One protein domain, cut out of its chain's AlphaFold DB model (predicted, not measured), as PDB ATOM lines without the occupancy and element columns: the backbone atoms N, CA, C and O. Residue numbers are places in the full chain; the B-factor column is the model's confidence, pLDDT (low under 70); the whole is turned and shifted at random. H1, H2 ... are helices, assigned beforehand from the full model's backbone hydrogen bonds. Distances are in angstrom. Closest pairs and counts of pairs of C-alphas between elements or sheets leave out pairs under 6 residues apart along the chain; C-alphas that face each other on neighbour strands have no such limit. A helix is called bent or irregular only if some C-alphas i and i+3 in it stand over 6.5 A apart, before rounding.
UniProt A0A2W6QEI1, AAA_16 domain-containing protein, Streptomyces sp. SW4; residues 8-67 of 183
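Overview. This is residues 8 to 67 of the 183 residues of the protein "AAA_16 domain-containing protein" of Streptomyces sp. SW4 (UniProt A0A2W6QEI1). Two helices, H1 and then H2, pack on each other at a steep angle, and long loops make up much of the rest. The loop of residues 34 to 46 runs back past the length of H1 to the beginning of H2, and the loop of residues 8 to 20 leads into H1. The printed part has 60 residues with two named helices and no named strand; its class is all helix, though under half of the residues, 28 of 60, are in named elements. The whole is compact and rounded, with a radius of gyration of the C-alphas of 11.0 A and spans of 26 by 24 by 21 A.

Along the chain. Start at Ala 8 and pass residues 8 to 20, which hold no named element. Find C-alpha 21 at (40.666, -12.596, -29.168); from there H1, residues 21 to 33, runs 18.4 A to C-alpha 33 at (37.335, -19.223, -12.298). After residues 34 to 46, H2, residues 47 to 61, runs 20.2 A and ends at C-alpha 61 at (49.566, -7.383, -17.057). Look within H2 at C-alphas 53 and 56: they are 6.8 A apart, and H2 is only just irregular.

Arrangement. Look at Ile 24 and Val 55, where H1 and H2 touch: these are their closest C-alphas, 5.6 A apart. The two helices run the same way at a steep tilt of 63 degrees, the line of H2 being a rough one. Their centres are 10.0 A apart. In H1 every O i to N i+4 pair is within hydrogen-bond range; in H2, 8 of 11 are.

Size, cuts and confidence. The two C-alphas farthest apart are those of Pro 42 and Gly 63, at 31.1 A. The printed part has no cut, and H1 and H2 are joined by a long link of 13 residues. The mean pLDDT of the printed part is 85.6; you will find values under 70 at residues 8 to 12, 14 to 16 and 18.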
ATOM      1  N   ALA A   8      56.236 -21.900 -31.622       61.12
ATOM      2  CA  ALA A   8      55.063 -21.322 -31.010       61.12
ATOM      3  C   ALA A   8      55.407 -19.871 -30.691       61.12
ATOM      4  O   ALA A   8      56.307 -19.665 -29.879       61.12
ATOM      5  N   PHE A   9      54.669 -18.932 -31.298       62.62
ATOM      6  CA  PHE A   9      54.703 -17.517 -30.929       62.62
ATOM      7  C   PHE A   9      54.877 -17.354 -29.418       62.62
ATOM      8  O   PHE A   9      54.141 -17.956 -28.620       62.62
ATOM      9  N   SER A  10      55.923 -16.622 -29.073       67.12
ATOM     10  CA  SER A  10      56.318 -16.285 -27.718       67.12
ATOM     11  C   SER A  10      55.453 -15.140 -27.189       67.12
ATOM     12  O   SER A  10      54.568 -14.633 -27.877       67.12
ATOM     13  N   GLU A  11      55.686 -14.744 -25.943       68.75
ATOM     14  CA  GLU A  11      55.057 -13.541 -25.389       68.75
ATOM     15  C   GLU A  11      55.455 -12.276 -26.154       68.75
ATOM     16  O   GLU A  11      54.623 -11.388 -26.323       68.75
ATOM     17  N   ASP A  12      56.681 -12.231 -26.675       68.06
ATOM     18  CA  ASP A  12      57.207 -11.086 -27.421       68.06
ATOM     19  C   ASP A  12      56.521 -10.928 -28.789       68.06
ATOM     20  O   ASP A  12      56.464  -9.833 -29.340       68.06
ATOM     21  N   ASP A  13      55.904 -11.996 -29.301       71.69
ATOM     22  CA  ASP A  13      55.155 -11.982 -30.558       71.69
ATOM     23  C   ASP A  13      53.670 -11.617 -30.380       71.69
ATOM     24  O   ASP A  13      52.873 -11.745 -31.318       71.69
ATOM     25  N   ALA A  14      53.260 -11.196 -29.177       63.59
ATOM     26  CA  ALA A  14      51.868 -10.864 -28.869       63.59
ATOM     27  C   ALA A  14      51.272  -9.845 -29.852       63.59
ATOM     28  O   ALA A  14      50.097  -9.945 -30.211       63.59
ATOM     29  N   GLU A  15      52.083  -8.900 -30.332       59.12
ATOM     30  CA  GLU A  15      51.658  -7.873 -31.287       59.12
ATOM     31  C   GLU A  15      51.330  -8.416 -32.686       59.12
ATOM     32  O   GLU A  15      50.570  -7.777 -33.408       59.12
ATOM     33  N   PHE A  16      51.829  -9.603 -33.050       62.09
ATOM     34  CA  PHE A  16      51.579 -10.260 -34.341       62.09
ATOM     35  C   PHE A  16      50.492 -11.345 -34.263       62.09
ATOM     36  O   PHE A  16      50.073 -11.904 -35.284       62.09
ATOM     37  N   PHE A  17      50.014 -11.670 -33.058       70.69
ATOM     38  CA  PHE A  17      49.017 -12.712 -32.835       70.69
ATOM     39  C   PHE A  17      47.586 -12.157 -32.944       70.69
ATOM     40  O   PHE A  17      47.006 -11.670 -31.975       70.69
ATOM     41  N   HIS A  18      46.981 -12.261 -34.132       66.19
ATOM     42  CA  HIS A  18      45.644 -11.716 -34.416       66.19
ATOM     43  C   HIS A  18      44.566 -12.787 -34.654       66.19
ATOM     44  O   HIS A  18      44.844 -13.932 -35.012       66.19
ATOM     45  N   GLY A  19      43.292 -12.400 -34.499       77.31
ATOM     46  CA  GLY A  19      42.134 -13.211 -34.908       77.31
ATOM     47  C   GLY A  19      41.685 -14.282 -33.907       77.31
ATOM     48  O   GLY A  19      40.810 -15.088 -34.224       77.31
ATOM     49  N   ARG A  20      42.259 -14.299 -32.698       86.38
ATOM     50  CA  ARG A  20      41.955 -15.268 -31.625       86.38
ATOM     51  C   ARG A  20      41.464 -14.619 -30.329       86.38
ATOM     52  O   ARG A  20      41.432 -15.275 -29.293       86.38
ATOM     53  N   ASP A  21      41.041 -13.357 -30.369       87.94
ATOM     54  CA  ASP A  21      40.666 -12.596 -29.168       87.94
ATOM     55  C   ASP A  21      39.551 -13.234 -28.340       87.94
ATOM     56  O   ASP A  21      39.623 -13.236 -27.109       87.94
ATOM     57  N   SER A  22      38.551 -13.823 -28.999       90.38
ATOM     58  CA  SER A  22      37.459 -14.540 -28.333       90.38
ATOM     59  C   SER A  22      37.949 -15.790 -27.598       90.38
ATOM     60  O   SER A  22      37.537 -16.037 -26.461       90.38
ATOM     61  N   ASP A  23      38.859 -16.554 -28.207       92.69
ATOM     62  CA  ASP A  23      39.454 -17.739 -27.592       92.69
ATOM     63  C   ASP A  23      40.355 -17.349 -26.411       92.69
ATOM     64  O   ASP A  23      40.249 -17.950 -25.338       92.69
ATOM     65  N   ILE A  24      41.181 -16.305 -26.561       93.38
ATOM     66  CA  ILE A  24      42.020 -15.785 -25.471       93.38
ATOM     67  C   ILE A  24      41.139 -15.335 -24.301       93.38
ATOM     68  O   ILE A  24      41.377 -15.746 -23.167       93.38
ATOM     69  N   ALA A  25      40.090 -14.543 -24.553       93.38
ATOM     70  CA  ALA A  25      39.180 -14.062 -23.511       93.38
ATOM     71  C   ALA A  25      38.462 -15.212 -22.784       93.38
ATOM     72  O   ALA A  25      38.222 -15.148 -21.576       93.38
ATOM     73  N   ARG A  26      38.127 -16.287 -23.505       94.81
ATOM     74  CA  ARG A  26      37.509 -17.482 -22.925       94.81
ATOM     75  C   ARG A  26      38.476 -18.244 -22.021       94.81
ATOM     76  O   ARG A  26      38.067 -18.647 -20.932       94.81
ATOM     77  N   VAL A  27      39.725 -18.438 -22.446       95.06
ATOM     78  CA  VAL A  27      40.749 -19.111 -21.628       95.06
ATOM     79  C   VAL A  27      41.110 -18.261 -20.413       95.06
ATOM     80  O   VAL A  27      41.092 -18.773 -19.300       95.06
ATOM     81  N   HIS A  28      41.339 -16.962 -20.602       94.50
ATOM     82  CA  HIS A  28      41.619 -16.009 -19.526       94.50
ATOM     83  C   HIS A  28      40.533 -16.036 -18.439       94.50
ATOM     84  O   HIS A  28      40.823 -16.266 -17.265       94.50
ATOM     85  N   ARG A  29      39.253 -15.965 -18.829       94.62
ATOM     86  CA  ARG A  29      38.129 -16.092 -17.885       94.62
ATOM     87  C   ARG A  29      38.077 -17.454 -17.190       94.62
ATOM     88  O   ARG A  29      37.630 -17.536 -16.048       94.62
ATOM     89  N   ALA A  30      38.454 -18.529 -17.880       95.06
ATOM     90  CA  ALA A  30      38.460 -19.870 -17.302       95.06
ATOM     91  C   ALA A  30      39.543 -20.019 -16.226       95.06
ATOM     92  O   ALA A  30      39.241 -20.569 -15.167       95.06
ATOM     93  N   VAL A  31      40.740 -19.467 -16.462       94.12
ATOM     94  CA  VAL A  31      41.858 -19.453 -15.501       94.12
ATOM     95  C   VAL A  31      41.457 -18.754 -14.202       94.12
ATOM     96  O   VAL A  31      41.646 -19.312 -13.129       94.12
ATOM     97  N   HIS A  32      40.783 -17.605 -14.286       91.75
ATOM     98  CA  HIS A  32      40.303 -16.883 -13.098       91.75
ATOM     99  C   HIS A  32      39.218 -17.619 -12.300       91.75
ATOM    100  O   HIS A  32      39.019 -17.360 -11.117       91.75
ATOM    101  N   ARG A  33      38.469 -18.527 -12.934       93.38
ATOM    102  CA  ARG A  33      37.335 -19.223 -12.298       93.38
ATOM    103  C   ARG A  33      37.679 -20.609 -11.779       93.38
ATOM    104  O   ARG A  33      36.892 -21.172 -11.019       93.38
ATOM    105  N   ARG A  34      38.761 -21.217 -12.263       91.06
ATOM    106  CA  ARG A  34      39.062 -22.632 -12.029       91.06
ATOM    107  C   ARG A  34      40.550 -22.812 -11.753       91.06
ATOM    108  O   ARG A  34      41.355 -22.334 -12.543       91.06
ATOM    109  N   PRO A  35      40.922 -23.603 -10.730       85.00
ATOM    110  CA  PRO A  35      42.327 -23.873 -10.425       85.00
ATOM    111  C   PRO A  35      43.043 -24.643 -11.545       85.00
ATOM    112  O   PRO A  35      44.265 -24.621 -11.624       85.00
ATOM    113  N   VAL A  36      42.292 -25.335 -12.411       90.50
ATOM    114  CA  VAL A  36      42.826 -26.064 -13.564       90.50
ATOM    115  C   VAL A  36      41.966 -25.773 -14.791       90.50
ATOM    116  O   VAL A  36      40.747 -25.960 -14.774       90.50
ATOM    117  N   THR A  37      42.618 -25.349 -15.874       93.25
ATOM    118  CA  THR A  37      42.005 -25.146 -17.192       93.25
ATOM    119  C   THR A  37      42.725 -26.014 -18.220       93.25
ATOM    120  O   THR A  37      43.925 -25.866 -18.433       93.25
ATOM    121  N   LEU A  38      41.992 -26.922 -18.871       93.25
ATOM    122  CA  LEU A  38      42.520 -27.794 -19.921       93.25
ATOM    123  C   LEU A  38      42.243 -27.191 -21.303       93.25
ATOM    124  O   LEU A  38      41.086 -27.001 -21.679       93.25
ATOM    125  N   LEU A  39      43.301 -26.951 -22.080       92.50
ATOM    126  CA  LEU A  39      43.209 -26.551 -23.483       92.50
ATOM    127  C   LEU A  39      43.561 -27.739 -24.389       92.50
ATOM    128  O   LEU A  39      44.720 -28.133 -24.492       92.50
ATOM    129  N   ALA A  40      42.558 -28.296 -25.068       92.25
ATOM    130  CA  ALA A  40      42.707 -29.452 -25.950       92.25
ATOM    131  C   ALA A  40      42.434 -29.092 -27.418       92.25
ATOM    132  O   ALA A  40      41.639 -28.205 -27.722       92.25
ATOM    133  N   GLY A  41      43.102 -29.792 -28.334       88.81
ATOM    134  CA  GLY A  41      42.930 -29.621 -29.776       88.81
ATOM    135  C   GLY A  41      44.069 -30.267 -30.573       88.81
ATOM    136  O   GLY A  41      45.107 -30.588 -29.979       88.81
ATOM    137  N   PRO A  42      43.917 -30.426 -31.900       87.38
ATOM    138  CA  PRO A  42      44.915 -31.064 -32.762       87.38
ATOM    139  C   PRO A  42      46.320 -30.479 -32.593       87.38
ATOM    140  O   PRO A  42      46.482 -29.301 -32.258       87.38
ATOM    141  N   SER A  43      47.361 -31.287 -32.800       84.94
ATOM    142  CA  SER A  43      48.729 -30.753 -32.823       84.94
ATOM    143  C   SER A  43      48.860 -29.685 -33.917       84.94
ATOM    144  O   SER A  43      48.220 -29.789 -34.959       84.94
ATOM    145  N   GLY A  44      49.629 -28.626 -33.662       80.06
ATOM    146  CA  GLY A  44      49.835 -27.543 -34.632       80.06
ATOM    147  C   GLY A  44      48.707 -26.508 -34.761       80.06
ATOM    148  O   GLY A  44      48.902 -25.513 -35.444       80.06
ATOM    149  N   CYS A  45      47.566 -26.631 -34.066       82.75
ATOM    150  CA  CYS A  45      46.497 -25.614 -34.141       82.75
ATOM    151  C   CYS A  45      46.786 -24.299 -33.379       82.75
ATOM    152  O   CYS A  45      45.887 -23.479 -33.204       82.75
ATOM    153  N   GLY A  46      48.017 -24.110 -32.890       86.06
ATOM    154  CA  GLY A  46      48.438 -22.882 -32.212       86.06
ATOM    155  C   GLY A  46      48.054 -22.773 -30.732       86.06
ATOM    156  O   GLY A  46      48.041 -21.671 -30.209       86.06
ATOM    157  N   LYS A  47      47.763 -23.875 -30.020       91.25
ATOM    158  CA  LYS A  47      47.429 -23.835 -28.571       91.25
ATOM    159  C   LYS A  47      48.513 -23.163 -27.731       91.25
ATOM    160  O   LYS A  47      48.213 -22.309 -26.909       91.25
ATOM    161  N   SER A  48      49.766 -23.561 -27.951       88.88
ATOM    162  CA  SER A  48      50.906 -23.004 -27.225       88.88
ATOM    163  C   SER A  48      51.079 -21.519 -27.535       88.88
ATOM    164  O   SER A  48      51.287 -20.753 -26.608       88.88
ATOM    165  N   SER A  49      50.908 -21.112 -28.797       88.44
ATOM    166  CA  SER A  49      50.903 -19.703 -29.214       88.44
ATOM    167  C   SER A  49      49.752 -18.919 -28.590       88.44
ATOM    168  O   SER A  49      49.963 -17.834 -28.079       88.44
ATOM    169  N   LEU A  50      48.541 -19.479 -28.553       90.81
ATOM    170  CA  LEU A  50      47.388 -18.838 -27.924       90.81
ATOM    171  C   LEU A  50      47.638 -18.568 -26.442       90.81
ATOM    172  O   LEU A  50      47.300 -17.498 -25.943       90.81
ATOM    173  N   VAL A  51      48.225 -19.539 -25.741       91.69
ATOM    174  CA  VAL A  51      48.583 -19.371 -24.334       91.69
ATOM    175  C   VAL A  51      49.699 -18.337 -24.206       91.69
ATOM    176  O   VAL A  51      49.492 -17.337 -23.532       91.69
ATOM    177  N   ARG A  52      50.832 -18.532 -24.887       90.00
ATOM    178  CA  ARG A  52      52.045 -17.715 -24.736       90.00
ATOM    179  C   ARG A  52      51.913 -16.304 -25.292       90.00
ATOM    180  O   ARG A  52      52.167 -15.372 -24.563       90.00
ATOM    181  N   ALA A  53      51.465 -16.122 -26.525       88.75
ATOM    182  CA  ALA A  53      51.325 -14.798 -27.134       88.75
ATOM    183  C   ALA A  53      50.031 -14.077 -26.713       88.75
ATOM    184  O   ALA A  53      49.933 -12.859 -26.804       88.75
ATOM    185  N   GLY A  54      49.007 -14.819 -26.272       90.19
ATOM    186  CA  GLY A  54      47.682 -14.256 -25.994       90.19
ATOM    187  C   GLY A  54      47.313 -14.189 -24.514       90.19
ATOM    188  O   GLY A  54      46.974 -13.125 -23.995       90.19
ATOM    189  N   VAL A  55      47.304 -15.335 -23.831       93.19
ATOM    190  CA  VAL A  55      46.766 -15.452 -22.464       93.19
ATOM    191  C   VAL A  55      47.772 -14.988 -21.414       93.19
ATOM    192  O   VAL A  55      47.413 -14.190 -20.549       93.19
ATOM    193  N   LEU A  56      49.014 -15.475 -21.468       91.94
ATOM    194  CA  LEU A  56      50.023 -15.198 -20.447       91.94
ATOM    195  C   LEU A  56      50.372 -13.702 -20.321       91.94
ATOM    196  O   LEU A  56      50.440 -13.235 -19.182       91.94
ATOM    197  N   PRO A  57      50.503 -12.914 -21.410       90.38
ATOM    198  CA  PRO A  57      50.763 -11.480 -21.309       90.38
ATOM    199  C   PRO A  57      49.631 -10.744 -20.592       90.38
ATOM    200  O   PRO A  57      49.888  -9.869 -19.772       90.38
ATOM    201  N   ARG A  58      48.370 -11.140 -20.833       91.69
ATOM    202  CA  ARG A  58      47.196 -10.559 -20.157       91.69
ATOM    203  C   ARG A  58      47.183 -10.888 -18.662       91.69
ATOM    204  O   ARG A  58      46.920 -10.002 -17.863       91.69
ATOM    205  N   LEU A  59      47.520 -12.124 -18.283       92.19
ATOM    206  CA  LEU A  59      47.633 -12.510 -16.869       92.19
ATOM    207  C   LEU A  59      48.768 -11.753 -16.161       92.19
ATOM    208  O   LEU A  59      48.571 -11.240 -15.063       92.19
ATOM    209  N   ARG A  60      49.939 -11.616 -16.799       90.12
ATOM    210  CA  ARG A  60      51.051 -10.833 -16.234       90.12
ATOM    211  C   ARG A  60      50.728  -9.345 -16.127       90.12
ATOM    212  O   ARG A  60      51.091  -8.728 -15.133       90.12
ATOM    213  N   ALA A  61      50.019  -8.775 -17.104       89.94
ATOM    214  CA  ALA A  61      49.566  -7.383 -17.057       89.94
ATOM    215  C   ALA A  61      48.590  -7.112 -15.894       89.94
ATOM    216  O   ALA A  61      48.518  -5.991 -15.401       89.94
ATOM    217  N   GLU A  62      47.880  -8.140 -15.425       92.19
ATOM    218  CA  GLU A  62      47.029  -8.097 -14.227       92.19
ATOM    219  C   GLU A  62      47.814  -8.307 -12.918       92.19
ATOM    220  O   GLU A  62      47.222  -8.309 -11.842       92.19
ATOM    221  N   GLY A  63      49.138  -8.473 -12.987       88.50
ATOM    222  CA  GLY A  63      50.007  -8.698 -11.829       88.50
ATOM    223  C   GLY A  63      50.104 -10.158 -11.379       88.50
ATOM    224  O   GLY A  63      50.722 -10.432 -10.353       88.50
ATOM    225  N   MET A  64      49.535 -11.107 -12.129       89.00
ATOM    226  CA  MET A  64      49.625 -12.529 -11.793       89.00
ATOM    227  C   MET A  64      51.040 -13.058 -12.044       89.00
ATOM    228  O   MET A  64      51.627 -12.845 -13.110       89.00
ATOM    229  N   THR A  65      51.576 -13.810 -11.081       87.25
ATOM    230  CA  THR A  65      52.866 -14.483 -11.262       87.25
ATOM    231  C   THR A  65      52.674 -15.759 -12.074       87.25
ATOM    232  O   THR A  65      51.967 -16.677 -11.666       87.25
ATOM    233  N   VAL A  66      53.329 -15.833 -13.232       87.50
ATOM    234  CA  VAL A  66      53.214 -16.957 -14.166       87.50
ATOM    235  C   VAL A  66      54.550 -17.688 -14.260       87.50
ATOM    236  O   VAL A  66      55.573 -17.074 -14.551       87.50
ATOM    237  N   SER A  67      54.526 -19.013 -14.091       87.25
ATOM    238  CA  SER A  67      55.643 -19.895 -14.442       87.25
ATOM    239  C   SER A  67      55.184 -20.950 -15.438       87.25
ATOM    240  O   SER A  67      54.150 -21.593 -15.255       87.25
TER     241      SER A  67